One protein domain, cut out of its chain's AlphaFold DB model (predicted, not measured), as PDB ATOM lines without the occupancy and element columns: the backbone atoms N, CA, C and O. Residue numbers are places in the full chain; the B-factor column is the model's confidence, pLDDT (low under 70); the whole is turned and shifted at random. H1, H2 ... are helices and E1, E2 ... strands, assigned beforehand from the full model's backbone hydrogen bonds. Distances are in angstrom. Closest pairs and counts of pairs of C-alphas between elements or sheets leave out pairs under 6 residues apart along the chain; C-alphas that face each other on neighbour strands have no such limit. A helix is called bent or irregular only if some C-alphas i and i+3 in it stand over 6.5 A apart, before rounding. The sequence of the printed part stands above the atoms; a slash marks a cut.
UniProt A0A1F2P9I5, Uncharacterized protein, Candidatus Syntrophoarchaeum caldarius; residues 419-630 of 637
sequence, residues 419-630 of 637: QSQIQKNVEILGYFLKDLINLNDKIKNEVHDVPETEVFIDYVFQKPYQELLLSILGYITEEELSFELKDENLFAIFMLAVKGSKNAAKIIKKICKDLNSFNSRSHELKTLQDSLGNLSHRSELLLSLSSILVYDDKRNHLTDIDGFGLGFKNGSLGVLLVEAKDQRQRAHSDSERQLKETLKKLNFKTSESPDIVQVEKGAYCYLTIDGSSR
ATOM      1  N   GLN A 419      11.653  28.062 -50.441       87.44
ATOM      2  CA  GLN A 419      10.374  27.543 -50.930       87.44
ATOM      3  C   GLN A 419      10.468  26.180 -51.644       87.44
ATOM      4  O   GLN A 419       9.469  25.710 -52.187       87.44
ATOM      5  N   SER A 420      11.657  25.580 -51.740       89.94
ATOM      6  CA  SER A 420      11.832  24.310 -52.450       89.94
ATOM      7  C   SER A 420      11.300  23.134 -51.630       89.94
ATOM      8  O   SER A 420      11.514  23.059 -50.424       89.94
ATOM      9  N   GLN A 421      10.632  22.193 -52.300       91.62
ATOM     10  CA  GLN A 421      10.085  20.992 -51.667       91.62
ATOM     11  C   GLN A 421      11.201  20.054 -51.199       91.62
ATOM     12  O   GLN A 421      12.151  19.785 -51.939       91.62
ATOM     13  N   ILE A 422      11.054  19.504 -49.993       91.12
ATOM     14  CA  ILE A 422      12.075  18.655 -49.377       91.12
ATOM     15  C   ILE A 422      12.349  17.381 -50.179       91.12
ATOM     16  O   ILE A 422      13.516  17.053 -50.386       91.12
ATOM     17  N   GLN A 423      11.305  16.744 -50.724       92.50
ATOM     18  CA  GLN A 423      11.418  15.568 -51.592       92.50
ATOM     19  C   GLN A 423      12.330  15.872 -52.788       92.50
ATOM     20  O   GLN A 423      13.255  15.124 -53.107       92.50
ATOM     21  N   LYS A 424      12.111  17.033 -53.424       94.00
ATOM     22  CA  LYS A 424      12.908  17.463 -54.572       94.00
ATOM     23  C   LYS A 424      14.349  17.775 -54.177       94.00
ATOM     24  O   LYS A 424      15.271  17.461 -54.928       94.00
ATOM     25  N   ASN A 425      14.556  18.368 -53.004       94.75
ATOM     26  CA  ASN A 425      15.894  18.657 -52.503       94.75
ATOM     27  C   ASN A 425      16.688  17.367 -52.265       94.75
ATOM     28  O   ASN A 425      17.824  17.280 -52.719       94.75
ATOM     29  N   VAL A 426      16.086  16.344 -51.648       95.19
ATOM     30  CA  VAL A 426      16.722  15.030 -51.429       95.19
ATOM     31  C   VAL A 426      17.130  14.367 -52.751       95.19
ATOM     32  O   VAL A 426      18.252  13.872 -52.875       95.19
ATOM     33  N   GLU A 427      16.269  14.414 -53.769       95.50
ATOM     34  CA  GLU A 427      16.595  13.923 -55.116       95.50
ATOM     35  C   GLU A 427      17.818  14.660 -55.702       95.50
ATOM     36  O   GLU A 427      18.753  14.038 -56.215       95.50
ATOM     37  N   ILE A 428      17.846  15.995 -55.588       97.19
ATOM     38  CA  ILE A 428      18.964  16.833 -56.045       97.19
ATOM     39  C   ILE A 428      20.256  16.489 -55.294       97.19
ATOM     40  O   ILE A 428      21.306  16.391 -55.928       97.19
ATOM     41  N   LEU A 429      20.196  16.265 -53.978       97.19
ATOM     42  CA  LEU A 429      21.350  15.848 -53.176       97.19
ATOM     43  C   LEU A 429      21.940  14.530 -53.675       97.19
ATOM     44  O   LEU A 429      23.155  14.419 -53.842       97.19
ATOM     45  N   GLY A 430      21.084  13.559 -53.990       96.62
ATOM     46  CA  GLY A 430      21.504  12.299 -54.590       96.62
ATOM     47  C   GLY A 430      22.174  12.477 -55.957       96.62
ATOM     48  O   GLY A 430      23.216  11.873 -56.232       96.62
ATOM     49  N   TYR A 431      21.643  13.363 -56.804       97.44
ATOM     50  CA  TYR A 431      22.296  13.704 -58.068       97.44
ATOM     51  C   TYR A 431      23.631  14.425 -57.886       97.44
ATOM     52  O   TYR A 431      24.559  14.125 -58.638       97.44
ATOM     53  N   PHE A 432      23.736  15.338 -56.918       97.88
ATOM     54  CA  PHE A 432      24.966  16.069 -56.625       97.88
ATOM     55  C   PHE A 432      26.060  15.138 -56.101       97.88
ATOM     56  O   PHE A 432      27.182  15.169 -56.604       97.88
ATOM     57  N   LEU A 433      25.706  14.220 -55.195       97.81
ATOM     58  CA  LEU A 433      26.570  13.132 -54.739       97.81
ATOM     59  C   LEU A 433      27.119  12.318 -55.911       97.81
ATOM     60  O   LEU A 433      28.328  12.140 -56.059       97.81
ATOM     61  N   LYS A 434      26.218  11.853 -56.778       97.19
ATOM     62  CA  LYS A 434      26.582  11.088 -57.967       97.19
ATOM     63  C   LYS A 434      27.502  11.875 -58.903       97.19
ATOM     64  O   LYS A 434      28.437  11.300 -59.460       97.19
ATOM     65  N   ASP A 435      27.229  13.154 -59.128       97.25
ATOM     66  CA  ASP A 435      28.017  13.976 -60.043       97.25
ATOM     67  C   ASP A 435      29.415  14.282 -59.484       97.25
ATOM     68  O   ASP A 435      30.372  14.261 -60.256       97.25
ATOM     69  N   LEU A 436      29.564  14.454 -58.166       97.25
ATOM     70  CA  LEU A 436      30.873  14.595 -57.514       97.25
ATOM     71  C   LEU A 436      31.704  13.305 -57.564       97.25
ATOM     72  O   LEU A 436      32.896  13.360 -57.863       97.25
ATOM     73  N   ILE A 437      31.088  12.137 -57.367       97.00
ATOM     74  CA  ILE A 437      31.780  10.845 -57.534       97.00
ATOM     75  C   ILE A 437      32.230  10.661 -58.992       97.00
ATOM     76  O   ILE A 437      33.359  10.257 -59.261       97.00
ATOM     77  N   ASN A 438      31.369  10.999 -59.954       96.50
ATOM     78  CA  ASN A 438      31.715  10.920 -61.373       96.50
ATOM     79  C   ASN A 438      32.771  11.956 -61.789       96.50
ATOM     80  O   ASN A 438      33.530  11.697 -62.723       96.50
ATOM     81  N   LEU A 439      32.833  13.109 -61.119       96.81
ATOM     82  CA  LEU A 439      33.884  14.104 -61.317       96.81
ATOM     83  C   LEU A 439      35.255  13.533 -60.939       96.81
ATOM     84  O   LEU A 439      36.185  13.667 -61.729       96.81
ATOM     85  N   ASN A 440      35.362  12.854 -59.792       95.50
ATOM     86  CA  ASN A 440      36.592  12.177 -59.376       95.50
ATOM     87  C   ASN A 440      37.064  11.172 -60.431       95.50
ATOM     88  O   ASN A 440      38.183  11.277 -60.930       95.50
ATOM     89  N   ASP A 441      36.174  10.269 -60.862       93.81
ATOM     90  CA  ASP A 441      36.481   9.299 -61.921       93.81
ATOM     91  C   ASP A 441      36.953   9.997 -63.206       93.81
ATOM     92  O   ASP A 441      37.899   9.558 -63.860       93.81
ATOM     93  N   LYS A 442      36.292  11.092 -63.597       95.12
ATOM     94  CA  LYS A 442      36.628  11.826 -64.820       95.12
ATOM     95  C   LYS A 442      38.005  12.481 -64.729       95.12
ATOM     96  O   LYS A 442      38.763  12.377 -65.686       95.12
ATOM     97  N   ILE A 443      38.335  13.103 -63.598       94.75
ATOM     98  CA  ILE A 443      39.646  13.729 -63.384       94.75
ATOM     99  C   ILE A 443      40.742  12.658 -63.353       94.75
ATOM    100  O   ILE A 443      41.735  12.820 -64.056       94.75
ATOM    101  N   LYS A 444      40.543  11.532 -62.650       92.75
ATOM    102  CA  LYS A 444      41.497  10.402 -62.648       92.75
ATOM    103  C   LYS A 444      41.785   9.887 -64.052       92.75
ATOM    104  O   LYS A 444      42.939   9.770 -64.446       92.75
ATOM    105  N   ASN A 445      40.739   9.670 -64.848       91.88
ATOM    106  CA  ASN A 445      40.890   9.219 -66.232       91.88
ATOM    107  C   ASN A 445      41.630  10.234 -67.121       91.88
ATOM    108  O   ASN A 445      42.239   9.841 -68.108       91.88
ATOM    109  N   GLU A 446      41.596  11.531 -66.815       90.88
ATOM    110  CA  GLU A 446      42.342  12.538 -67.582       90.88
ATOM    111  C   GLU A 446      43.832  12.591 -67.232       90.88
ATOM    112  O   GLU A 446      44.615  13.094 -68.034       90.88
ATOM    113  N   VAL A 447      44.228  12.057 -66.074       88.56
ATOM    114  CA  VAL A 447      45.615  12.092 -65.583       88.56
ATOM    115  C   VAL A 447      46.252  10.703 -65.437       88.56
ATOM    116  O   VAL A 447      47.374  10.589 -64.951       88.56
ATOM    117  N   HIS A 448      45.546   9.657 -65.877       82.88
ATOM    118  CA  HIS A 448      45.881   8.239 -65.690       82.88
ATOM    119  C   HIS A 448      47.295   7.830 -66.135       82.88
ATOM    120  O   HIS A 448      47.831   6.843 -65.636       82.88
ATOM    121  N   ASP A 449      47.915   8.587 -67.043       81.62
ATOM    122  CA  ASP A 449      49.283   8.349 -67.513       81.62
ATOM    123  C   ASP A 449      50.355   8.572 -66.424       81.62
ATOM    124  O   ASP A 449      51.515   8.209 -66.620       81.62
ATOM    125  N   VAL A 450      49.993   9.154 -65.271       81.69
ATOM    126  CA  VAL A 450      50.897   9.413 -64.140       81.69
ATOM    127  C   VAL A 450      50.309   8.798 -62.860       81.69
ATOM    128  O   VAL A 450      49.523   9.459 -62.179       81.69
ATOM    129  N   PRO A 451      50.657   7.548 -62.498       74.06
ATOM    130  CA  PRO A 451      50.036   6.813 -61.388       74.06
ATOM    131  C   PRO A 451      50.046   7.545 -60.038       74.06
ATOM    132  O   PRO A 451      49.101   7.435 -59.259       74.06
ATOM    133  N   GLU A 452      51.079   8.342 -59.762       78.31
ATOM    134  CA  GLU A 452      51.186   9.148 -58.544       78.31
ATOM    135  C   GLU A 452      50.058  10.190 -58.432       78.31
ATOM    136  O   GLU A 452      49.666  10.571 -57.328       78.31
ATOM    137  N   THR A 453      49.489  10.629 -59.560       81.12
ATOM    138  CA  THR A 453      48.411  11.628 -59.582       81.12
ATOM    139  C   THR A 453      47.064  11.088 -59.129       81.12
ATOM    140  O   THR A 453      46.281  11.856 -58.577       81.12
ATOM    141  N   GLU A 454      46.804   9.783 -59.254       83.50
ATOM    142  CA  GLU A 454      45.562   9.196 -58.738       83.50
ATOM    143  C   GLU A 454      45.475   9.311 -57.212       83.50
ATOM    144  O   GLU A 454      44.417   9.655 -56.682       83.50
ATOM    145  N   VAL A 455      46.598   9.094 -56.517       84.94
ATOM    146  CA  VAL A 455      46.692   9.233 -55.055       84.94
ATOM    147  C   VAL A 455      46.472  10.685 -54.637       84.94
ATOM    148  O   VAL A 455      45.742  10.950 -53.683       84.94
ATOM    149  N   PHE A 456      47.055  11.638 -55.372       88.44
ATOM    150  CA  PHE A 456      46.822  13.060 -55.122       88.44
ATOM    151  C   PHE A 456      45.360  13.445 -55.331       88.44
ATOM    152  O   PHE A 456      44.820  14.198 -54.529       88.44
ATOM    153  N   ILE A 457      44.694  12.912 -56.357       91.31
ATOM    154  CA  ILE A 457      43.265  13.163 -56.555       91.31
ATOM    155  C   ILE A 457      42.461  12.607 -55.382       91.31
ATOM    156  O   ILE A 457      41.625  13.322 -54.835       91.31
ATOM    157  N   ASP A 458      42.729  11.372 -54.954       89.62
ATOM    158  CA  ASP A 458      42.029  10.800 -53.803       89.62
ATOM    159  C   ASP A 458      42.192  11.662 -52.551       89.62
ATOM    160  O   ASP A 458      41.205  11.869 -51.845       89.62
ATOM    161  N   TYR A 459      43.387  12.220 -52.327       91.12
ATOM    162  CA  TYR A 459      43.658  13.166 -51.246       91.12
ATOM    163  C   TYR A 459      42.835  14.459 -51.375       91.12
ATOM    164  O   TYR A 459      42.130  14.831 -50.438       91.12
ATOM    165  N   VAL A 460      42.848  15.099 -52.551       93.56
ATOM    166  CA  VAL A 460      42.101  16.344 -52.827       93.56
ATOM    167  C   VAL A 460      40.593  16.169 -52.611       93.56
ATOM    168  O   VAL A 460      39.912  17.106 -52.206       93.56
ATOM    169  N   PHE A 461      40.055  14.972 -52.853       95.50
ATOM    170  CA  PHE A 461      38.630  14.686 -52.683       95.50
ATOM    171  C   PHE A 461      38.216  14.299 -51.253       95.50
ATOM    172  O   PHE A 461      37.017  14.310 -50.972       95.50
ATOM    173  N   GLN A 462      39.146  13.991 -50.339       94.31
ATOM    174  CA  GLN A 462      38.792  13.547 -48.980       94.31
ATOM    175  C   GLN A 462      37.941  14.580 -48.236       94.31
ATOM    176  O   GLN A 462      36.847  14.261 -47.763       94.31
ATOM    177  N   LYS A 463      38.417  15.829 -48.172       93.88
ATOM    178  CA  LYS A 463      37.726  16.907 -47.459       93.88
ATOM    179  C   LYS A 463      36.379  17.279 -48.109       93.88
ATOM    180  O   LYS A 463      35.377  17.229 -47.392       93.88
ATOM    181  N   PRO A 464      36.291  17.507 -49.438       96.50
ATOM    182  CA  PRO A 464      35.016  17.667 -50.143       96.50
ATOM    183  C   PRO A 464      34.000  16.557 -49.867       96.50
ATOM    184  O   PRO A 464      32.814  16.824 -49.683       96.50
ATOM    185  N   TYR A 465      34.438  15.296 -49.844       97.38
ATOM    186  CA  TYR A 465      33.542  14.173 -49.587       97.38
ATOM    187  C   TYR A 465      33.049  14.119 -48.150       97.38
ATOM    188  O   TYR A 465      31.880  13.804 -47.932       97.38
ATOM    189  N   GLN A 466      33.902  14.432 -47.180       95.56
ATOM    190  CA  GLN A 466      33.477  14.565 -45.792       95.56
ATOM    191  C   GLN A 466      32.441  15.677 -45.643       95.56
ATOM    192  O   GLN A 466      31.380  15.441 -45.074       95.56
ATOM    193  N   GLU A 467      32.719  16.868 -46.179       95.31
ATOM    194  CA  GLU A 467      31.803  18.013 -46.119       95.31
ATOM    195  C   GLU A 467      30.455  17.681 -46.757       95.31
ATOM    196  O   GLU A 467      29.407  17.924 -46.159       95.31
ATOM    197  N   LEU A 468      30.476  17.046 -47.931       97.56
ATOM    198  CA  LEU A 468      29.278  16.573 -48.612       97.56
ATOM    199  C   LEU A 468      28.494  15.566 -47.764       97.56
ATOM    200  O   LEU A 468      27.282  15.707 -47.617       97.56
ATOM    201  N   LEU A 469      29.172  14.546 -47.229       97.38
ATOM    202  CA  LEU A 469      28.538  13.474 -46.468       97.38
ATOM    203  C   LEU A 469      27.871  14.016 -45.207       97.38
ATOM    204  O   LEU A 469      26.695  13.733 -44.979       97.38
ATOM    205  N   LEU A 470      28.596  14.817 -44.424       95.88
ATOM    206  CA  LEU A 470      28.089  15.393 -43.179       95.88
ATOM    207  C   LEU A 470      26.981  16.420 -43.447       95.88
ATOM    208  O   LEU A 470      25.985  16.436 -42.729       95.88
ATOM    209  N   SER A 471      27.092  17.218 -44.518       95.38
ATOM    210  CA  SER A 471      26.036  18.164 -44.908       95.38
ATOM    211  C   SER A 471      24.756  17.444 -45.331       95.38
ATOM    212  O   SER A 471      23.665  17.836 -44.925       95.38
ATOM    213  N   ILE A 472      24.865  16.372 -46.127       96.19
ATOM    214  CA  ILE A 472      23.701  15.560 -46.497       96.19
ATOM    215  C   ILE A 472      23.102  14.916 -45.249       96.19
ATOM    216  O   ILE A 472      21.890  14.990 -45.082       96.19
ATOM    217  N   LEU A 473      23.927  14.338 -44.369       95.44
ATOM    218  CA  LEU A 473      23.474  13.709 -43.128       95.44
ATOM    219  C   LEU A 473      22.705  14.699 -42.236       95.44
ATOM    220  O   LEU A 473      21.596  14.385 -41.807       95.44
ATOM    221  N   GLY A 474      23.222  15.916 -42.049       93.94
ATOM    222  CA  GLY A 474      22.512  16.978 -41.330       93.94
ATOM    223  C   GLY A 474      21.222  17.432 -42.011       93.94
ATOM    224  O   GLY A 474      20.254  17.767 -41.343       93.94
ATOM    225  N   TYR A 475      21.151  17.388 -43.342       93.25
ATOM    226  CA  TYR A 475      19.925  17.742 -44.057       93.25
ATOM    227  C   TYR A 475      18.807  16.699 -43.907       93.25
ATOM    228  O   TYR A 475      17.626  17.051 -43.826       93.25
ATOM    229  N   ILE A 476      19.161  15.412 -43.928       93.75
ATOM    230  CA  ILE A 476      18.204  14.291 -43.964       93.75
ATOM    231  C   ILE A 476      17.776  13.792 -42.580       93.75
ATOM    232  O   ILE A 476      16.943  12.890 -42.504       93.75
ATOM    233  N   THR A 477      18.346  14.346 -41.515       92.88
ATOM    234  CA  THR A 477      17.993  14.070 -40.116       92.88
ATOM    235  C   THR A 477      17.141  15.209 -39.543       92.88
ATOM    236  O   THR A 477      16.829  16.176 -40.256       92.88
ATOM    237  N   GLU A 478      16.678  15.064 -38.301       75.69
ATOM    238  CA  GLU A 478      15.974  16.131 -37.579       75.69
ATOM    239  C   GLU A 478      16.811  17.409 -37.441       75.69
ATOM    240  O   GLU A 478      18.041  17.396 -37.529       75.69
ATOM    241  N   GLU A 479      16.119  18.537 -37.261       66.00
ATOM    242  CA  GLU A 479      16.782  19.817 -37.015       66.00
ATOM    243  C   GLU A 479      17.618  19.720 -35.720       66.00
ATOM    244  O   GLU A 479      17.210  19.073 -34.763       66.00
ATOM    245  N   GLU A 480      18.788  20.372 -35.708       81.62
ATOM    246  CA  GLU A 480      19.686  20.545 -34.546       81.62
ATOM    247  C   GLU A 480      20.721  19.442 -34.234       81.62
ATOM    248  O   GLU A 480      21.505  19.604 -33.298       81.62
ATOM    249  N   LEU A 481      20.844  18.382 -35.041       91.81
ATOM    250  CA  LEU A 481      21.973  17.448 -34.907       91.81
ATOM    251  C   LEU A 481      23.262  17.986 -35.542       91.81
ATOM    252  O   LEU A 481      23.255  18.593 -36.617       91.81
ATOM    253  N   SER A 482      24.401  17.697 -34.907       92.56
ATOM    254  CA  SER A 482      25.730  17.952 -35.472       92.56
ATOM    255  C   SER A 482      26.570  16.679 -35.550       92.56
ATOM    256  O   SER A 482      26.425  15.760 -34.743       92.56
ATOM    257  N   PHE A 483      27.430  16.621 -36.567       95.25
ATOM    258  CA  PHE A 483      28.144  15.408 -36.956       95.25
ATOM    259  C   PHE A 483      29.629  15.687 -37.140       95.25
ATOM    260  O   PHE A 483      30.013  16.676 -37.768       95.25
ATOM    261  N   GLU A 484      30.461  14.776 -36.650       94.38
ATOM    262  CA  GLU A 484      31.915  14.869 -36.742       94.38
ATOM    263  C   GLU A 484      32.503  13.504 -37.100       94.38
ATOM    264  O   GLU A 484      32.032  12.476 -36.623       94.38
ATOM    265  N   LEU A 485      33.539  13.472 -37.940       91.81
ATOM    266  CA  LEU A 485      34.305  12.241 -38.125       91.81
ATOM    267  C   LEU A 485      35.258  12.066 -36.954       91.81
ATOM    268  O   LEU A 485      36.037  12.967 -36.650       91.81
ATOM    269  N   LYS A 486      35.232  10.888 -36.339       88.69
ATOM    270  CA  LYS A 486      36.196  10.521 -35.312       88.69
ATOM    271  C   LYS A 486      37.593  10.486 -35.934       88.69
ATOM    272  O   LYS A 486      37.845   9.690 -36.842       88.69
ATOM    273  N   ASP A 487      38.488  11.352 -35.458       77.31
ATOM    274  CA  ASP A 487      39.887  11.317 -35.872       77.31
ATOM    275  C   ASP A 487      40.563  10.094 -35.258       77.31
ATOM    276  O   ASP A 487      40.882  10.037 -34.069       77.31
ATOM    277  N   GLU A 488      40.751   9.082 -36.089       68.56
ATOM    278  CA  GLU A 488      41.421   7.861 -35.681       68.56
ATOM    279  C   GLU A 488      42.921   7.901 -36.015       68.56
ATOM    280  O   GLU A 488      43.647   7.022 -35.569       68.56
ATOM    281  N   ASN A 489      43.421   8.912 -36.747       62.47
ATOM    282  CA  ASN A 489      44.811   9.010 -37.231       62.47
ATOM    283  C   ASN A 489      45.333   7.748 -37.963       62.47
ATOM    284  O   ASN A 489      46.540   7.540 -38.096       62.47
ATOM    285  N   LEU A 490      44.435   6.885 -38.452       60.56
ATOM    286  CA  LEU A 490      44.786   5.591 -39.050       60.56
ATOM    287  C   LEU A 490      44.966   5.643 -40.568       60.56
ATOM    288  O   LEU A 490      45.624   4.764 -41.126       60.56
ATOM    289  N   PHE A 491      44.377   6.631 -41.244       63.06
ATOM    290  CA  PHE A 491      44.288   6.646 -42.701       63.06
ATOM    291  C   PHE A 491      44.631   8.004 -43.301       63.06
ATOM    292  O   PHE A 491      44.132   9.033 -42.861       63.06
ATOM    293  N   ALA A 492      45.374   7.979 -44.409       69.56
ATOM    294  CA  ALA A 492      45.406   9.102 -45.349       69.56
ATOM    295  C   ALA A 492      44.074   9.251 -46.124       69.56
ATOM    296  O   ALA A 492      43.819  10.297 -46.711       69.56
ATOM    297  N   ILE A 493      43.239   8.199 -46.136       78.25
ATOM    298  CA  ILE A 493      41.952   8.119 -46.837       78.25
ATOM    299  C   ILE A 493      40.877   7.661 -45.848       78.25
ATOM    300  O   ILE A 493      40.847   6.496 -45.459       78.25
ATOM    301  N   PHE A 494      39.976   8.559 -45.470       88.75
ATOM    302  CA  PHE A 494      38.855   8.283 -44.564       88.75
ATOM    303  C   PHE A 494      37.494   8.314 -45.280       88.75
ATOM    304  O   PHE A 494      36.484   7.923 -44.703       88.75
ATOM    305  N   MET A 495      37.468   8.705 -46.556       94.06
ATOM    306  CA  MET A 495      36.296   8.694 -47.429       94.06
ATOM    307  C   MET A 495      36.548   7.808 -48.649       94.06
ATOM    308  O   MET A 495      37.562   7.946 -49.337       94.06
ATOM    309  N   LEU A 496      35.591   6.936 -48.967       94.12
ATOM    310  CA  LEU A 496      35.649   6.055 -50.132       94.12
ATOM    311  C   LEU A 496      34.475   6.317 -51.080       94.12
ATOM    312  O   LEU A 496      33.332   5.974 -50.781       94.12
ATOM    313  N   ALA A 497      34.776   6.863 -52.256       95.62
ATOM    314  CA  ALA A 497      33.842   6.996 -53.370       95.62
ATOM    315  C   ALA A 497      34.023   5.839 -54.362       95.62
ATOM    316  O   ALA A 497      35.127   5.595 -54.846       95.62
ATOM    317  N   VAL A 498      32.951   5.104 -54.666       95.00
ATOM    318  CA  VAL A 498      33.037   3.885 -55.485       95.00
ATOM    319  C   VAL A 498      31.714   3.545 -56.170       95.00
ATOM    320  O   VAL A 498      30.628   3.819 -55.664       95.00
ATOM    321  N   LYS A 499      31.790   2.887 -57.330       94.25
ATOM    322  CA  LYS A 499      30.627   2.308 -58.017       94.25
ATOM    323  C   LYS A 499      30.391   0.860 -57.584       94.25
ATOM    324  O   LYS A 499      31.172  -0.037 -57.913       94.25
ATOM    325  N   GLY A 500      29.265   0.643 -56.908       94.69
ATOM    326  CA  GLY A 500      28.763  -0.665 -56.498       94.69
ATOM    327  C   GLY A 500      29.330  -1.183 -55.170       94.69
ATOM    328  O   GLY A 500      30.535  -1.158 -54.923       94.69
ATOM    329  N   SER A 501      28.453  -1.737 -54.335       95.38
ATOM    330  CA  SER A 501      28.762  -2.220 -52.981       95.38
ATOM    331  C   SER A 501      29.763  -3.374 -52.974       95.38
ATOM    332  O   SER A 501      30.693  -3.390 -52.176       95.38
ATOM    333  N   LYS A 502      29.666  -4.303 -53.933       95.50
ATOM    334  CA  LYS A 502      30.629  -5.412 -54.053       95.50
ATOM    335  C   LYS A 502      32.046  -4.938 -54.377       95.50
ATOM    336  O   LYS A 502      33.008  -5.579 -53.963       95.50
ATOM    337  N   ASN A 503      32.193  -3.846 -55.128       95.12
ATOM    338  CA  ASN A 503      33.505  -3.254 -55.389       95.12
ATOM    339  C   ASN A 503      34.014  -2.518 -54.150       95.12
ATOM    340  O   ASN A 503      35.173  -2.696 -53.788       95.12
ATOM    341  N   ALA A 504      33.134  -1.794 -53.453       95.00
ATOM    342  CA  ALA A 504      33.448  -1.181 -52.168       95.00
ATOM    343  C   ALA A 504      33.995  -2.204 -51.159       95.00
ATOM    344  O   ALA A 504      35.080  -2.018 -50.613       95.00
ATOM    345  N   ALA A 505      33.309  -3.341 -51.001       95.12
ATOM    346  CA  ALA A 505      33.737  -4.433 -50.131       95.12
ATOM    347  C   ALA A 505      35.130  -4.973 -50.509       95.12
ATOM    348  O   ALA A 505      35.944  -5.260 -49.635       95.12
ATOM    349  N   LYS A 506      35.454  -5.080 -51.807       94.88
ATOM    350  CA  LYS A 506      36.797  -5.494 -52.257       94.88
ATOM    351  C   LYS A 506      37.875  -4.477 -51.878       94.88
ATOM    352  O   LYS A 506      38.961  -4.892 -51.477       94.88
ATOM    353  N   ILE A 507      37.588  -3.182 -52.013       92.62
ATOM    354  CA  ILE A 507      38.529  -2.107 -51.671       92.62
ATOM    355  C   ILE A 507      38.761  -2.080 -50.157       92.62
ATOM    356  O   ILE A 507      39.910  -2.139 -49.728       92.62
ATOM    357  N   ILE A 508      37.696  -2.110 -49.351       91.56
ATOM    358  CA  ILE A 508      37.800  -2.154 -47.884       91.56
ATOM    359  C   ILE A 508      38.570  -3.396 -47.435       91.56
ATOM    360  O   ILE A 508      39.465  -3.292 -46.605       91.56
ATOM    361  N   LYS A 509      38.328  -4.561 -48.049       91.19
ATOM    362  CA  LYS A 509      39.102  -5.777 -47.763       91.19
ATOM    363  C   LYS A 509      40.604  -5.598 -48.009       91.19
ATOM    364  O   LYS A 509      41.399  -6.215 -47.306       91.19
ATOM    365  N   LYS A 510      40.999  -4.817 -49.021       88.81
ATOM    366  CA  LYS A 510      42.410  -4.491 -49.278       88.81
ATOM    367  C   LYS A 510      42.951  -3.587 -48.168       88.81
ATOM    368  O   LYS A 510      43.946  -3.950 -47.561       88.81
ATOM    369  N   ILE A 511      42.231  -2.516 -47.834       85.94
ATOM    370  CA  ILE A 511      42.591  -1.586 -46.751       85.94
ATOM    371  C   ILE A 511      42.759  -2.332 -45.417       85.94
ATOM    372  O   ILE A 511      43.764  -2.166 -44.736       85.94
ATOM    373  N   CYS A 512      41.831  -3.227 -45.069       82.62
ATOM    374  CA  CYS A 512      41.899  -4.008 -43.832       82.62
ATOM    375  C   CYS A 512      43.104  -4.955 -43.759       82.62
ATOM    376  O   CYS A 512      43.522  -5.289 -42.655       82.62
ATOM    377  N   LYS A 513      43.648  -5.417 -44.894       82.12
ATOM    378  CA  LYS A 513      44.872  -6.239 -44.902       82.12
ATOM    379  C   LYS A 513      46.118  -5.423 -44.580       82.12
ATOM    380  O   LYS A 513      47.060  -5.981 -44.030       82.12
ATOM    381  N   ASP A 514      46.104  -4.146 -44.942       74.69
ATOM    382  CA  ASP A 514      47.232  -3.238 -44.759       74.69
ATOM    383  C   ASP A 514      47.252  -2.640 -43.332       74.69
ATOM    384  O   ASP A 514      48.265  -2.095 -42.896       74.69
ATOM    385  N   LEU A 515      46.158  -2.784 -42.569       72.12
ATOM    386  CA  LEU A 515      46.052  -2.380 -41.164       72.12
ATOM    387  C   LEU A 515      46.541  -3.470 -40.201       72.12
ATOM    388  O   LEU A 515      46.181  -4.641 -40.320       72.12
ATOM    389  N   ASN A 516      47.280  -3.069 -39.161       63.50
ATOM    390  CA  ASN A 516      47.657  -3.966 -38.067       63.50
ATOM    391  C   ASN A 516      46.414  -4.514 -37.333       63.50
ATOM    392  O   ASN A 516      45.516  -3.773 -36.936       63.50
ATOM    393  N   SER A 517      46.404  -5.827 -37.095       55.00
ATOM    394  CA  SER A 517      45.267  -6.660 -36.668       55.00
ATOM    395  C   SER A 517      44.723  -6.446 -35.240       55.00
ATOM    396  O   SER A 517      43.992  -7.301 -34.749       55.00
ATOM    397  N   PHE A 518      45.087  -5.362 -34.548       50.56
ATOM    398  CA  PHE A 518      44.788  -5.156 -33.117       50.56
ATOM    399  C   PHE A 518      43.924  -3.926 -32.813       50.56
ATOM    400  O   PHE A 518      43.750  -3.580 -31.649       50.56
ATOM    401  N   ASN A 519      43.383  -3.256 -33.830       65.25
ATOM    402  CA  ASN A 519      42.581  -2.052 -33.633       65.25
ATOM    403  C   ASN A 519      41.075  -2.367 -33.677       65.25
ATOM    404  O   ASN A 519      40.635  -3.069 -34.589       65.25
ATOM    405  N   SER A 520      40.287  -1.805 -32.747       73.81
ATOM    406  CA  SER A 520      38.815  -1.862 -32.756       73.81
ATOM    407  C   SER A 520      38.243  -1.433 -34.108       73.81
ATOM    408  O   SER A 520      37.292  -2.039 -34.602       73.81
ATOM    409  N   ARG A 521      38.910  -0.493 -34.791       84.25
ATOM    410  CA  ARG A 521      38.497  -0.051 -36.125       84.25
ATOM    411  C   ARG A 521      38.553  -1.143 -37.195       84.25
ATOM    412  O   ARG A 521      37.737  -1.163 -38.112       84.25
ATOM    413  N   SER A 522      39.495  -2.082 -37.090       82.75
ATOM    414  CA  SER A 522      39.599  -3.205 -38.035       82.75
ATOM    415  C   SER A 522      38.328  -4.057 -38.019       82.75
ATOM    416  O   SER A 522      37.871  -4.534 -39.060       82.75
ATOM    417  N   HIS A 523      37.725  -4.202 -36.837       85.56
ATOM    418  CA  HIS A 523      36.478  -4.928 -36.661       85.56
ATOM    419  C   HIS A 523      35.288  -4.181 -37.271       85.56
ATOM    420  O   HIS A 523      34.534  -4.773 -38.042       85.56
ATOM    421  N   GLU A 524      35.164  -2.879 -37.017       89.00
ATOM    422  CA  GLU A 524      34.118  -2.021 -37.600       89.00
ATOM    423  C   GLU A 524      34.184  -2.016 -39.139       89.00
ATOM    424  O   GLU A 524      33.176  -2.239 -39.817       89.00
ATOM    425  N   LEU A 525      35.387  -1.885 -39.710       90.12
ATOM    426  CA  LEU A 525      35.595  -1.946 -41.160       90.12
ATOM    427  C   LEU A 525      35.286  -3.323 -41.750       90.12
ATOM    428  O   LEU A 525      34.773  -3.409 -42.868       90.12
ATOM    429  N   LYS A 526      35.568  -4.410 -41.022       90.38
ATOM    430  CA  LYS A 526      35.192  -5.758 -41.461       90.38
ATOM    431  C   LYS A 526      33.669  -5.918 -41.485       90.38
ATOM    432  O   LYS A 526      33.133  -6.433 -42.462       90.38
ATOM    433  N   THR A 527      32.963  -5.410 -40.479       91.81
ATOM    434  CA  THR A 527      31.493  -5.418 -40.460       91.81
ATOM    435  C   THR A 527      30.914  -4.579 -41.604       91.81
ATOM    436  O   THR A 527      29.979  -5.021 -42.277       91.81
ATOM    437  N   LEU A 528      31.497  -3.411 -41.900       94.19
ATOM    438  CA  LEU A 528      31.127  -2.601 -43.067       94.19
ATOM    439  C   LEU A 528      31.367  -3.358 -44.386       94.19
ATOM    440  O   LEU A 528      30.504  -3.361 -45.266       94.19
ATOM    441  N   GLN A 529      32.504  -4.045 -44.514       94.50
ATOM    442  CA  GLN A 529      32.833  -4.890 -45.665       94.50
ATOM    443  C   GLN A 529      31.782  -5.990 -45.884       94.50
ATOM    444  O   GLN A 529      31.329  -6.187 -47.014       94.50
ATOM    445  N   ASP A 530      31.395  -6.697 -44.823       92.81
ATOM    446  CA  ASP A 530      30.430  -7.799 -44.888       92.81
ATOM    447  C   ASP A 530      29.021  -7.281 -45.221       92.81
ATOM    448  O   ASP A 530      28.335  -7.840 -46.083       92.81
ATOM    449  N   SER A 531      28.638  -6.139 -44.643       94.19
ATOM    450  CA  SER A 531      27.388  -5.431 -44.953       94.19
ATOM    451  C   SER A 531      27.306  -5.056 -46.438       94.19
ATOM    452  O   SER A 531      26.319  -5.341 -47.116       94.19
ATOM    453  N   LEU A 532      28.386  -4.499 -46.995       94.75
ATOM    454  CA  LEU A 532      28.486  -4.160 -48.419       94.75
ATOM    455  C   LEU A 532      28.513  -5.395 -49.334       94.75
ATOM    456  O   LEU A 532      28.036  -5.327 -50.469       94.75
ATOM    457  N   GLY A 533      29.060  -6.518 -48.863       92.75
ATOM    458  CA  GLY A 533      29.043  -7.794 -49.580       92.75
ATOM    459  C   GLY A 533      27.627  -8.345 -49.772       92.75
ATOM    460  O   GLY A 533      27.320  -8.879 -50.844       92.75
ATOM    461  N   ASN A 534      26.771  -8.150 -48.765       91.38
ATOM    462  CA  ASN A 534      25.364  -8.553 -48.775       91.38
ATOM    463  C   ASN A 534      24.466  -7.547 -49.509       91.38
ATOM    464  O   ASN A 534      23.504  -7.940 -50.173       91.38
ATOM    465  N   LEU A 535      24.805  -6.257 -49.462       90.19
ATOM    466  CA  LEU A 535      24.059  -5.221 -50.161       90.19
ATOM    467  C   LEU A 535      24.149  -5.417 -51.686       90.19
ATOM    468  O   LEU A 535      25.232  -5.470 -52.266       90.19
ATOM    469  N   SER A 536      23.008  -5.455 -52.381       85.62
ATOM    470  CA  SER A 536      22.942  -5.548 -53.852       85.62
ATOM    471  C   SER A 536      22.831  -4.170 -54.528       85.62
ATOM    472  O   SER A 536      21.965  -3.926 -55.376       85.62
ATOM    473  N   HIS A 537      23.724  -3.245 -54.162       86.62
ATOM    474  CA  HIS A 537      23.771  -1.886 -54.707       86.62
ATOM    475  C   HIS A 537      24.816  -1.781 -55.826       86.62
ATOM    476  O   HIS A 537      25.972  -2.154 -55.648       86.62
ATOM    477  N   ARG A 538      24.429  -1.286 -57.007       89.62
ATOM    478  CA  ARG A 538      25.310  -1.230 -58.196       89.62
ATOM    479  C   ARG A 538      25.719   0.183 -58.615       89.62
ATOM    480  O   ARG A 538      26.585   0.314 -59.472       89.62
ATOM    481  N   SER A 539      25.096   1.211 -58.054       90.94
ATOM    482  CA  SER A 539      25.355   2.609 -58.398       90.94
ATOM    483  C   SER A 539      26.389   3.245 -57.468       90.94
ATOM    484  O   SER A 539      27.064   2.547 -56.705       90.94
ATOM    485  N   GLU A 540      26.561   4.556 -57.606       94.69
ATOM    486  CA  GLU A 540      27.513   5.371 -56.867       94.69
ATOM    487  C   GLU A 540      27.259   5.316 -55.351       94.69
ATOM    488  O   GLU A 540      26.120   5.459 -54.897       94.69
ATOM    489  N   LEU A 541      28.331   5.082 -54.593       96.75
ATOM    490  CA  LEU A 541      28.373   5.036 -53.137       96.75
ATOM    491  C   LEU A 541      29.489   5.950 -52.633       96.75
ATOM    492  O   LEU A 541      30.596   5.924 -53.175       96.75
ATOM    493  N   LEU A 542      29.205   6.692 -51.569       97.69
ATOM    494  CA  LEU A 542      30.194   7.399 -50.767       97.69
ATOM    495  C   LEU A 542      30.153   6.855 -49.345       97.69
ATOM    496  O   LEU A 542      29.106   6.878 -48.707       97.69
ATOM    497  N   LEU A 543      31.280   6.353 -48.862       96.88
ATOM    498  CA  LEU A 543      31.386   5.641 -47.595       96.88
ATOM    499  C   LEU A 543      32.340   6.373 -46.660       96.88
ATOM    500  O   LEU A 543      33.393   6.838 -47.102       96.88
ATOM    501  N   SER A 544      31.992   6.409 -45.376       95.00
ATOM    502  CA  SER A 544      32.926   6.786 -44.321       95.00
ATOM    503  C   SER A 544      33.722   5.561 -43.880       95.00
ATOM    504  O   SER A 544      33.151   4.526 -43.530       95.00
ATOM    505  N   LEU A 545      35.046   5.685 -43.894       92.06
ATOM    506  CA  LEU A 545      35.978   4.710 -43.330       92.06
ATOM    507  C   LEU A 545      36.374   5.051 -41.892       92.06
ATOM    508  O   LEU A 545      37.076   4.250 -41.278       92.06
ATOM    509  N   SER A 546      35.839   6.131 -41.326       90.75
ATOM    510  CA  SER A 546      35.895   6.463 -39.895       90.75
ATOM    511  C   SER A 546      34.496   6.432 -39.277       90.75
ATOM    512  O   SER A 546      33.496   6.569 -39.992       90.75
ATOM    513  N   SER A 547      34.410   6.253 -37.961       92.00
ATOM    514  CA  SER A 547      33.136   6.399 -37.250       92.00
ATOM    515  C   SER A 547      32.670   7.858 -37.252       92.00
ATOM    516  O   SER A 547      33.488   8.781 -37.288       92.00
ATOM    517  N   ILE A 548      31.356   8.072 -37.215       95.31
ATOM    518  CA  ILE A 548      30.755   9.409 -37.101       95.31
ATOM    519  C   ILE A 548      30.244   9.588 -35.674       95.31
ATOM    520  O   ILE A 548      29.448   8.783 -35.196       95.31
ATOM    521  N   LEU A 549      30.689  10.651 -35.014       95.62
ATOM    522  CA  LEU A 549      30.180  11.102 -33.725       95.62
ATOM    523  C   LEU A 549      28.949  11.977 -33.964       95.62
ATOM    524  O   LEU A 549      28.964  12.849 -34.838       95.62
ATOM    525  N   VAL A 550      27.893  11.741 -33.189       95.69
ATOM    526  CA  VAL A 550      26.629  12.478 -33.277       95.69
ATOM    527  C   VAL A 550      26.408  13.252 -31.986       95.69
ATOM    528  O   VAL A 550      26.456  12.671 -30.897       95.69
ATOM    529  N   TYR A 551      26.117  14.543 -32.111       94.75
ATOM    530  CA  TYR A 551      25.836  15.424 -30.983       94.75
ATOM    531  C   TYR A 551      24.493  16.141 -31.136       94.75
ATOM    532  O   TYR A 551      24.046  16.396 -32.257       94.75
ATOM    533  N   ASP A 552      23.885  16.488 -30.001       92.12
ATOM    534  CA  ASP A 552      22.686  17.332 -29.930       92.12
ATOM    535  C   ASP A 552      22.996  18.834 -30.127       92.12
ATOM    536  O   ASP A 552      24.150  19.244 -30.318       92.12
ATOM    537  N   ASP A 553      21.952  19.661 -30.038       88.56
ATOM    538  CA  ASP A 553      21.976  21.129 -30.122       88.56
ATOM    539  C   ASP A 553      22.933  21.782 -29.106       88.56
ATOM    540  O   ASP A 553      23.549  22.822 -29.365       88.56
ATOM    541  N   LYS A 554      23.101  21.135 -27.951       90.56
ATOM    542  CA  LYS A 554      23.959  21.543 -26.831       90.56
ATOM    543  C   LYS A 554      25.363  20.953 -26.907       90.56
ATOM    544  O   LYS A 554      26.161  21.195 -25.999       90.56
ATOM    545  N   ARG A 555      25.691  20.232 -27.984       90.56
ATOM    546  CA  ARG A 555      26.948  19.494 -28.181       90.56
ATOM    547  C   ARG A 555      27.187  18.373 -27.162       90.56
ATOM    548  O   ARG A 555      28.334  17.994 -26.926       90.56
ATOM    549  N   ASN A 556      26.137  17.816 -26.566       93.38
ATOM    550  CA  ASN A 556      26.252  16.568 -25.822       93.38
ATOM    551  C   ASN A 556      26.324  15.400 -26.801       93.38
ATOM    552  O   ASN A 556      25.607  15.356 -27.799       93.38
ATOM    553  N   HIS A 557      27.180  14.433 -26.490       95.00
ATOM    554  CA  HIS A 557      27.304  13.209 -27.270       95.00
ATOM    555  C   HIS A 557      26.030  12.356 -27.159       95.00
ATOM    556  O   HIS A 557      25.576  12.059 -26.054       95.00
ATOM    557  N   LEU A 558      25.457  11.968 -28.303       92.69
ATOM    558  CA  LEU A 558      24.230  11.167 -28.383       92.69
ATOM    559  C   LEU A 558      24.502   9.701 -28.720       92.69
ATOM    560  O   LEU A 558      23.896   8.797 -28.128       92.69
ATOM    561  N   THR A 559      25.325   9.461 -29.741       93.88
ATOM    562  CA  THR A 559      25.662   8.125 -30.240       93.88
ATOM    563  C   THR A 559      26.856   8.179 -31.188       93.88
ATOM    564  O   THR A 559      27.174   9.234 -31.738       93.88
ATOM    565  N   ASP A 560      27.460   7.016 -31.416       93.31
ATOM    566  CA  ASP A 560      28.420   6.787 -32.494       93.31
ATOM    567  C   ASP A 560      27.733   6.040 -33.645       93.31
ATOM    568  O   ASP A 560      26.773   5.292 -33.435       93.31
ATOM    569  N   ILE A 561      28.225   6.262 -34.862       94.31
ATOM    570  CA  ILE A 561      27.892   5.483 -36.055       94.31
ATOM    571  C   ILE A 561      29.172   4.783 -36.515       94.31
ATOM    572  O   ILE A 561      30.067   5.436 -37.057       94.31
ATOM    573  N   ASP A 562      29.244   3.463 -36.338       92.12
ATOM    574  CA  ASP A 562      30.452   2.681 -36.638       92.12
ATOM    575  C   ASP A 562      30.765   2.645 -38.143       92.12
ATOM    576  O   ASP A 562      31.915   2.774 -38.571       92.12
ATOM    577  N   GLY A 563      29.739   2.485 -38.980       93.06
ATOM    578  CA  GLY A 563      29.879   2.545 -40.431       93.06
ATOM    579  C   GLY A 563      28.721   3.280 -41.083       93.06
ATOM    580  O   GLY A 563      27.556   3.067 -40.747       93.06
ATOM    581  N   PHE A 564      29.048   4.138 -42.046       96.25
ATOM    582  CA  PHE A 564      28.070   4.977 -42.724       96.25
ATOM    583  C   PHE A 564      28.334   5.063 -44.224       96.25
ATOM    584  O   PHE A 564      29.483   5.099 -44.675       96.25
ATOM    585  N   GLY A 565      27.258   5.136 -45.004       97.00
ATOM    586  CA  GLY A 565      27.325   5.323 -46.443       97.00
ATOM    587  C   GLY A 565      26.137   6.068 -47.018       97.00
ATOM    588  O   GLY A 565      25.008   5.887 -46.581       97.00
ATOM    589  N   LEU A 566      26.385   6.839 -48.070       97.81
ATOM    590  CA  LEU A 566      25.362   7.394 -48.943       97.81
ATOM    591  C   LEU A 566      25.401   6.665 -50.282       97.81
ATOM    592  O   LEU A 566      26.471   6.440 -50.846       97.81
ATOM    593  N   GLY A 567      24.235   6.319 -50.810       95.94
ATOM    594  CA  GLY A 567      24.085   5.754 -52.144       95.94
ATOM    595  C   GLY A 567      23.034   6.496 -52.941       95.94
ATOM    596  O   GLY A 567      22.107   7.064 -52.378       95.94
ATOM    597  N   PHE A 568      23.160   6.479 -54.261       94.75
ATOM    598  CA  PHE A 568      22.125   7.023 -55.132       94.75
ATOM    599  C   PHE A 568      21.739   6.010 -56.200       94.75
ATOM    600  O   PHE A 568      22.573   5.620 -57.019       94.75
ATOM    601  N   LYS A 569      20.482   5.564 -56.209       89.94
ATOM    602  CA  LYS A 569      19.990   4.523 -57.121       89.94
ATOM    603  C   LYS A 569      18.596   4.870 -57.621       89.94
ATOM    604  O   LYS A 569      17.711   5.164 -56.835       89.94
ATOM    605  N   ASN A 570      18.396   4.786 -58.938       87.44
ATOM    606  CA  ASN A 570      17.093   4.988 -59.588       87.44
ATOM    607  C   ASN A 570      16.382   6.308 -59.217       87.44
ATOM    608  O   ASN A 570      15.160   6.350 -59.198       87.44
ATOM    609  N   GLY A 571      17.137   7.379 -58.950       88.25
ATOM    610  CA  GLY A 571      16.566   8.673 -58.555       88.25
ATOM    611  C   GLY A 571      16.397   8.857 -57.046       88.25
ATOM    612  O   GLY A 571      16.051   9.951 -56.619       88.25
ATOM    613  N   SER A 572      16.698   7.841 -56.239       92.12
ATOM    614  CA  SER A 572      16.533   7.898 -54.789       92.12
ATOM    615  C   SER A 572      17.875   7.918 -54.065       92.12
ATOM    616  O   SER A 572      18.781   7.138 -54.382       92.12
ATOM    617  N   LEU A 573      17.995   8.819 -53.088       96.50
ATOM    618  CA  LEU A 573      19.090   8.829 -52.122       96.50
ATOM    619  C   LEU A 573      18.835   7.722 -51.099       96.50
ATOM    620  O   LEU A 573      17.715   7.568 -50.625       96.50
ATOM    621  N   GLY A 574      19.866   6.963 -50.752       95.62
ATOM    622  CA  GLY A 574      19.800   5.960 -49.703       95.62
ATOM    623  C   GLY A 574      20.946   6.093 -48.714       95.62
ATOM    624  O   GLY A 574      22.027   6.574 -49.059       95.62
ATOM    625  N   VAL A 575      20.698   5.648 -47.492       96.38
ATOM    626  CA  VAL A 575      21.619   5.681 -46.360       96.38
ATOM    627  C   VAL A 575      21.910   4.257 -45.924       96.38
ATOM    628  O   VAL A 575      20.992   3.490 -45.660       96.38
ATOM    629  N   LEU A 576      23.190   3.915 -45.829       96.94
ATOM    630  CA  LEU A 576      23.686   2.707 -45.186       96.94
ATOM    631  C   LEU A 576      24.146   3.062 -43.772       96.94
ATOM    632  O   LEU A 576      25.029   3.903 -43.616       96.94
ATOM    633  N   LEU A 577      23.606   2.372 -42.776       96.56
ATOM    634  CA  LEU A 577      24.096   2.387 -41.402       96.56
ATOM    635  C   LEU A 577      24.579   1.003 -41.009       96.56
ATOM    636  O   LEU A 577      23.923   0.009 -41.316       96.56
ATOM    637  N   VAL A 578      25.708   0.952 -40.314       95.19
ATOM    638  CA  VAL A 578      26.324  -0.274 -39.819       95.19
ATOM    639  C   VAL A 578      26.664  -0.092 -38.349       95.19
ATOM    640  O   VAL A 578      27.258   0.914 -37.974       95.19
ATOM    641  N   GLU A 579      26.312  -1.096 -37.555       94.31
ATOM    642  CA  GLU A 579      26.660  -1.229 -36.143       94.31
ATOM    643  C   GLU A 579      27.488  -2.508 -35.966       94.31
ATOM    644  O   GLU A 579      27.098  -3.585 -36.439       94.31
ATOM    645  N   ALA A 580      28.633  -2.408 -35.294       90.38
ATOM    646  CA  ALA A 580      29.572  -3.503 -35.096       90.38
ATOM    647  C   ALA A 580      29.722  -3.868 -33.609       90.38
ATOM    648  O   ALA A 580      29.709  -3.024 -32.715       90.38
ATOM    649  N   LYS A 581      29.916  -5.164 -33.318       86.12
ATOM    650  CA  LYS A 581      30.190  -5.646 -31.951       86.12
ATOM    651  C   LYS A 581      31.322  -6.658 -31.921       86.12
ATOM    652  O   LYS A 581      31.262  -7.679 -32.599       86.12
ATOM    653  N   ASP A 582      32.343  -6.390 -31.111       74.44
ATOM    654  CA  ASP A 582      33.529  -7.256 -30.968       74.44
ATOM    655  C   ASP A 582      33.315  -8.429 -29.980       74.44
ATOM    656  O   ASP A 582      34.147  -9.319 -29.810       74.44
ATOM    657  N   GLN A 583      32.160  -8.483 -29.313       69.00
ATOM    658  CA  GLN A 583      31.870  -9.515 -28.316       69.00
ATOM    659  C   GLN A 583      31.436 -10.839 -28.967       69.00
ATOM    660  O   GLN A 583      30.729 -10.857 -29.965       69.00
ATOM    661  N   ARG A 584      31.832 -11.986 -28.392       61.16
ATOM    662  CA  ARG A 584      31.498 -13.325 -28.933       61.16
ATOM    663  C   ARG A 584      30.098 -13.834 -28.560       61.16
ATOM    664  O   ARG A 584      29.609 -14.758 -29.198       61.16
ATOM    665  N   GLN A 585      29.465 -13.283 -27.523       58.72
ATOM    666  CA  GLN A 585      28.120 -13.664 -27.071       58.72
ATOM    667  C   GLN A 585      27.162 -12.480 -27.258       58.72
ATOM    668  O   GLN A 585      27.548 -11.353 -26.983       58.72
ATOM    669  N   ARG A 586      25.928 -12.735 -27.728       63.53
ATOM    670  CA  ARG A 586      24.847 -11.738 -27.947       63.53
ATOM    671  C   ARG A 586      25.128 -10.597 -28.944       63.53
ATOM    672  O   ARG A 586      24.277  -9.730 -29.119       63.53
ATOM    673  N   ALA A 587      26.232 -10.665 -29.692       70.50
ATOM    674  CA  ALA A 587      26.624  -9.656 -30.680       70.50
ATOM    675  C   ALA A 587      25.498  -9.252 -31.643       70.50
ATOM    676  O   ALA A 587      25.270  -8.062 -31.836       70.50
ATOM    677  N   HIS A 588      24.766 -10.216 -32.211       77.56
ATOM    678  CA  HIS A 588      23.695  -9.929 -33.172       77.56
ATOM    679  C   HIS A 588      22.526  -9.160 -32.541       77.56
ATOM    680  O   HIS A 588      22.132  -8.122 -33.062       77.56
ATOM    681  N   SER A 589      22.016  -9.627 -31.395       79.56
ATOM    682  CA  SER A 589      20.894  -8.984 -30.699       79.56
ATOM    683  C   SER A 589      21.254  -7.599 -30.165       79.56
ATOM    684  O   SER A 589      20.430  -6.690 -30.214       79.56
ATOM    685  N   ASP A 590      22.484  -7.427 -29.673       83.19
ATOM    686  CA  ASP A 590      22.937  -6.141 -29.146       83.19
ATOM    687  C   ASP A 590      23.202  -5.131 -30.274       83.19
ATOM    688  O   ASP A 590      22.806  -3.975 -30.140       83.19
ATOM    689  N   SER A 591      23.789  -5.566 -31.400       85.62
ATOM    690  CA  SER A 591      23.975  -4.714 -32.592       85.62
ATOM    691  C   SER A 591      22.635  -4.281 -33.179       85.62
ATOM    692  O   SER A 591      22.449  -3.119 -33.513       85.62
ATOM    693  N   GLU A 592      21.672  -5.201 -33.283       89.25
ATOM    694  CA  GLU A 592      20.335  -4.885 -33.785       89.25
ATOM    695  C   GLU A 592      19.607  -3.892 -32.870       89.25
ATOM    696  O   GLU A 592      19.021  -2.927 -33.361       89.25
ATOM    697  N   ARG A 593      19.655  -4.093 -31.543       89.75
ATOM    698  CA  ARG A 593      19.047  -3.161 -30.583       89.75
ATOM    699  C   ARG A 593      19.672  -1.773 -30.690       89.75
ATOM    700  O   ARG A 593      18.937  -0.798 -30.809       89.75
ATOM    701  N   GLN A 594      21.001  -1.686 -30.686       90.94
ATOM    702  CA  GLN A 594      21.684  -0.398 -30.763       90.94
ATOM    703  C   GLN A 594      21.442   0.292 -32.108       90.94
ATOM    704  O   GLN A 594      21.169   1.485 -32.128       90.94
ATOM    705  N   LEU A 595      21.424  -0.449 -33.219       93.25
ATOM    706  CA  LEU A 595      21.087   0.118 -34.522       93.25
ATOM    707  C   LEU A 595      19.657   0.687 -34.543       93.25
ATOM    708  O   LEU A 595      19.447   1.768 -35.092       93.25
ATOM    709  N   LYS A 596      18.680   0.022 -33.903       93.69
ATOM    710  CA  LYS A 596      17.315   0.567 -33.734       93.69
ATOM    711  C   LYS A 596      17.310   1.853 -32.906       93.69
ATOM    712  O   LYS A 596      16.616   2.801 -33.268       93.69
ATOM    713  N   GLU A 597      18.079   1.903 -31.820       92.75
ATOM    714  CA  GLU A 597      18.220   3.106 -30.989       92.75
ATOM    715  C   GLU A 597      18.866   4.259 -31.769       92.75
ATOM    716  O   GLU A 597      18.346   5.372 -31.746       92.75
ATOM    717  N   THR A 598      19.942   3.994 -32.514       93.50
ATOM    718  CA  THR A 598      20.610   4.971 -33.386       93.50
ATOM    719  C   THR A 598      19.661   5.496 -34.459       93.50
ATOM    720  O   THR A 598      19.552   6.705 -34.643       93.50
ATOM    721  N   LEU A 599      18.903   4.619 -35.123       93.31
ATOM    722  CA  LEU A 599      17.886   5.013 -36.103       93.31
ATOM    723  C   LEU A 599      16.804   5.913 -35.494       93.31
ATOM    724  O   LEU A 599      16.402   6.885 -36.131       93.31
ATOM    725  N   LYS A 600      16.360   5.617 -34.264       91.94
ATOM    726  CA  LYS A 600      15.393   6.454 -33.539       91.94
ATOM    727  C   LYS A 600      15.978   7.826 -33.197       91.94
ATOM    728  O   LYS A 600      15.289   8.819 -33.374       91.94
ATOM    729  N   LYS A 601      17.238   7.884 -32.746       92.19
ATOM    730  CA  LYS A 601      17.931   9.141 -32.405       92.19
ATOM    731  C   LYS A 601      18.182  10.036 -33.620       92.19
ATOM    732  O   LYS A 601      18.096  11.246 -33.497       92.19
ATOM    733  N   LEU A 602      18.525   9.453 -34.769       92.62
ATOM    734  CA  LEU A 602      18.802  10.210 -35.996       92.62
ATOM    735  C   LEU A 602      17.526  10.714 -36.684       92.62
ATOM    736  O   LEU A 602      17.589  11.687 -37.433       92.62
ATOM    737  N   ASN A 603      16.408  10.011 -36.470       91.94
ATOM    738  CA  ASN A 603      15.093  10.266 -37.050       91.94
ATOM    739  C   ASN A 603      15.142  10.749 -38.512       91.94
ATOM    740  O   ASN A 603      14.808  11.886 -38.848       91.94
ATOM    741  N   PHE A 604      15.617   9.870 -39.398       93.56
ATOM    742  CA  PHE A 604      15.716  10.186 -40.819       93.56
ATOM    743  C   PHE A 604      14.366  10.579 -41.418       93.56
ATOM    744  O   PHE A 604      13.335   9.969 -41.133       93.56
ATOM    745  N   LYS A 605      14.412  11.530 -42.351       92.88
ATOM    746  CA  LYS A 605      13.277  11.975 -43.166       92.88
ATOM    747  C   LYS A 605      12.928  10.928 -44.227       92.88
ATOM    748  O   LYS A 605      13.237  11.090 -45.412       92.88
ATOM    749  N   THR A 606      12.371   9.812 -43.769       92.25
ATOM    750  CA  THR A 606      11.964   8.670 -44.582       92.25
ATOM    751  C   THR A 606      10.627   8.085 -44.132       92.25
ATOM    752  O   THR A 606      10.393   7.877 -42.938       92.25
ATOM    753  N   SER A 607       9.770   7.740 -45.099       89.38
ATOM    754  CA  SER A 607       8.597   6.891 -44.861       89.38
ATOM    755  C   SER A 607       8.938   5.394 -44.789       89.38
ATOM    756  O   SER A 607       8.074   4.577 -44.469       89.38
ATOM    757  N   GLU A 608      10.161   4.995 -45.148       90.38
ATOM    758  CA  GLU A 608      10.577   3.596 -45.169       90.38
ATOM    759  C   GLU A 608      10.789   3.075 -43.739       90.38
ATOM    760  O   GLU A 608      11.378   3.733 -42.872       90.38
ATOM    761  N   SER A 609      10.288   1.868 -43.479       88.62
ATOM    762  CA  SER A 609      10.562   1.157 -42.232       88.62
ATOM    763  C   SER A 609      11.934   0.483 -42.320       88.62
ATOM    764  O   SER A 609      12.210  -0.169 -43.324       88.62
ATOM    765  N   PRO A 610      12.799   0.608 -41.296       90.00
ATOM    766  CA  PRO A 610      14.134   0.036 -41.336       90.00
ATOM    767  C   PRO A 610      14.081  -1.486 -41.348       90.00
ATOM    768  O   PRO A 610      13.637  -2.107 -40.384       90.00
ATOM    769  N   ASP A 611      14.594  -2.072 -42.426       92.06
ATOM    770  CA  ASP A 611      14.911  -3.494 -42.489       92.06
ATOM    771  C   ASP A 611      16.343  -3.704 -41.981       92.06
ATOM    772  O   ASP A 611      17.306  -3.187 -42.562       92.06
ATOM    773  N   ILE A 612      16.481  -4.398 -40.849       93.12
ATOM    774  CA  ILE A 612      17.776  -4.641 -40.208       93.12
ATOM    775  C   ILE A 612      18.241  -6.052 -40.531       93.12
ATOM    776  O   ILE A 612      17.613  -7.043 -40.162       93.12
ATOM    777  N   VAL A 613      19.409  -6.130 -41.158       93.12
ATOM    778  CA  VAL A 613      20.023  -7.383 -41.578       93.12
ATOM    779  C   VAL A 613      21.225  -7.681 -40.690       93.12
ATOM    780  O   VAL A 613      22.160  -6.887 -40.581       93.12
ATOM    781  N   GLN A 614      21.218  -8.858 -40.068       90.81
ATOM    782  CA  GLN A 614      22.333  -9.338 -39.257       90.81
ATOM    783  C   GLN A 614      23.473  -9.857 -40.147       90.81
ATOM    784  O   GLN A 614      23.253 -10.539 -41.151       90.81
ATOM    785  N   VAL A 615      24.710  -9.554 -39.759       88.31
ATOM    786  CA  VAL A 615      25.951 -10.049 -40.378       88.31
ATOM    787  C   VAL A 615      26.856 -10.651 -39.308       88.31
ATOM    788  O   VAL A 615      26.603 -10.455 -38.123       88.31
ATOM    789  N   GLU A 616      27.901 -11.390 -39.703       78.06
ATOM    790  CA  GLU A 616      28.708 -12.264 -38.823       78.06
ATOM    791  C   GLU A 616      29.068 -11.632 -37.466       78.06
ATOM    792  O   GLU A 616      29.028 -12.320 -36.448       78.06
ATOM    793  N   LYS A 617      29.378 -10.327 -37.427       78.69
ATOM    794  CA  LYS A 617      29.722  -9.607 -36.190       78.69
ATOM    795  C   LYS A 617      29.096  -8.209 -36.062       78.69
ATOM    796  O   LYS A 617      29.699  -7.296 -35.491       78.69
ATOM    797  N   GLY A 618      27.892  -8.039 -36.602       90.19
ATOM    798  CA  GLY A 618      27.169  -6.772 -36.524       90.19
ATOM    799  C   GLY A 618      25.785  -6.816 -37.158       90.19
ATOM    800  O   GLY A 618      25.242  -7.888 -37.441       90.19
ATOM    801  N   ALA A 619      25.229  -5.638 -37.399       93.38
ATOM    802  CA  ALA A 619      23.979  -5.452 -38.122       93.38
ATOM    803  C   ALA A 619      24.077  -4.219 -39.025       93.38
ATOM    804  O   ALA A 619      24.823  -3.286 -38.731       93.38
ATOM    805  N   TYR A 620      23.318  -4.208 -40.117       95.81
ATOM    806  CA  TYR A 620      23.201  -3.028 -40.968       95.81
ATOM    807  C   TYR A 620      21.760  -2.773 -41.389       95.81
ATOM    808  O   TYR A 620      20.920  -3.671 -41.372       95.81
ATOM    809  N   CYS A 621      21.500  -1.536 -41.794       95.69
ATOM    810  CA  CYS A 621      20.247  -1.108 -42.393       95.69
ATOM    811  C   CYS A 621      20.552  -0.245 -43.619       95.69
ATOM    812  O   CYS A 621      21.478   0.570 -43.589       95.69
ATOM    813  N   TYR A 622      19.792  -0.435 -44.697       94.69
ATOM    814  CA  TYR A 622      19.829   0.440 -45.865       94.69
ATOM    815  C   TYR A 622      18.446   1.055 -46.069       94.69
ATOM    816  O   TYR A 622      17.494   0.326 -46.323       94.69
ATOM    817  N   LEU A 623      18.350   2.378 -45.953       94.19
ATOM    818  CA  LEU A 623      17.099   3.134 -46.011       94.19
ATOM    819  C   LEU A 623      17.085   4.065 -47.211       94.19
ATOM    820  O   LEU A 623      18.054   4.788 -47.435       94.19
ATOM    821  N   THR A 624      15.977   4.121 -47.933       94.56
ATOM    822  CA  THR A 624      15.723   5.165 -48.925       94.56
ATOM    823  C   THR A 624      15.251   6.428 -48.219       94.56
ATOM    824  O   THR A 624      14.394   6.372 -47.344       94.56
ATOM    825  N   ILE A 625      15.785   7.582 -48.599       95.38
ATOM    826  CA  ILE A 625      15.369   8.888 -48.087       95.38
ATOM    827  C   ILE A 625      14.451   9.530 -49.120       95.38
ATOM    828  O   ILE A 625      14.841   9.709 -50.276       95.38
ATOM    829  N   ASP A 626      13.241   9.881 -48.701       91.69
ATOM    830  CA  ASP A 626      12.226  10.514 -49.546       91.69
ATOM    831  C   ASP A 626      11.861  11.930 -49.071       91.69
ATOM    832  O   ASP A 626      11.221  12.666 -49.814       91.69
ATOM    833  N   GLY A 627      12.312  12.353 -47.886       88.38
ATOM    834  CA  GLY A 627      12.010  13.662 -47.310       88.38
ATOM    835  C   GLY A 627      10.730  13.701 -46.466       88.38
ATOM    836  O   GLY A 627      10.364  14.781 -46.009       88.38
ATOM    837  N   SER A 628      10.060  12.568 -46.249       86.31
ATOM    838  CA  SER A 628       8.867  12.467 -45.401       86.31
ATOM    839  C   SER A 628       9.240  12.508 -43.911       86.31
ATOM    840  O   SER A 628      10.102  11.755 -43.462       86.31
ATOM    841  N   SER A 629       8.601  13.375 -43.120       70.25
ATOM    842  CA  SER A 629       8.684  13.314 -41.654       70.25
ATOM    843  C   SER A 629       7.813  12.168 -41.136       70.25
ATOM    844  O   SER A 629       6.680  11.995 -41.589       70.25
ATOM    845  N   ARG A 630       8.307  11.391 -40.166       57.97
ATOM    846  CA  ARG A 630       7.449  10.488 -39.385       57.97
ATOM    847  C   ARG A 630       6.588  11.314 -38.427       57.97
ATOM    848  O   ARG A 630       6.955  11.514 -37.276       57.97
TER     849      ARG A 630
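What this domain is: This is residues 419 to 630 of the 637 residues of an uncharacterized protein of Candidatus Syntrophoarchaeum caldarius (UniProt A0A1F2P9I5). A twisted sheet of six strands is the middle layer of three: H1, H2b and H5 cover one face, and the hairpin of H3 and H4 covers the other. H1 and H2a make a long helical hairpin that reaches past the sheet, and a small sheet of E1, E4 and E5 packs on H2b and H5. The printed part has 212 residues, with five named helices and nine named strands in the order H1 H2 E1 E2 H3 H4 E3 E4 E5 E6 E7 H5 E8 E9, mixed in class. Both sheets, E2 E3 E6 E7 E9 E8 and E1 E4 E5, are antiparallel. The whole is compact, with a radius of gyration of the C-alphas of 16.7 A and spans of 50 by 49 by 35 A.

Where its parts are: Find C-alpha 422 at (12.075, 18.655, -49.377); from there H1 runs 37.8 A to residue 447. H2, residues 451 to 476, was assigned as one helix by its hydrogen bonds but is bent: C-alphas 460 and 463 are 6.9 A apart, and its arms H2a, 451 to 460, and H2b, 463 to 476, stand at 40 degrees. Next come E1, 482 to 485, E2, 495 to 499, H3, 501 to 514, and H4, 520 to 534, 22.0 A long. Then find E3, 540 to 544, E4, 548 to 551, E5, 557 to 561, E6, 563 to 569, and E7, 572 to 580, 26.2 A long. H5, 587 to 602, E8, 612 to 615, and E9, 618 to 625, follow; E9 ends at C-alpha 625, (15.369, 8.888, -48.087).

How they stand to each other: In the large sheet look at E7 and E9, with N 577 and O 621 at 2.9 A. H1 is on this sheet, 9.0 A over it, across the strands; its closest C-alphas to E7 are Gly 430 and Leu 573, 4.9 A. H1 touches H2a with residues 440 to 447 alone, closest at C-alphas 444 and 454, 5.8 A, opposite ways at a shallow tilt of 27 degrees. H5 is on the same face, and E7, H5 and E8 form a split strand-helix-strand unit, E9 between its strands, with a right-handed crossover. On the opposite face H3 touches H4 as a hairpin, C-alphas 505 and 529 being closest at 4.6 A. In the hairpin E4 and E5, N 548 and O 561 are 2.9 A apart. Every O i to N i+4 pair is within hydrogen-bond range in H1, H2b, H3, H4 and H5, and 5 of 6 in H2a.

The domain as a whole: The C-alphas farthest apart, of Gln 419 and Arg 584, are 51.0 A apart. The printed part has no cut and no long link. Look for pLDDT under 70 at residues 479, 488 to 492, 516 to 519, 583 to 586 and 630.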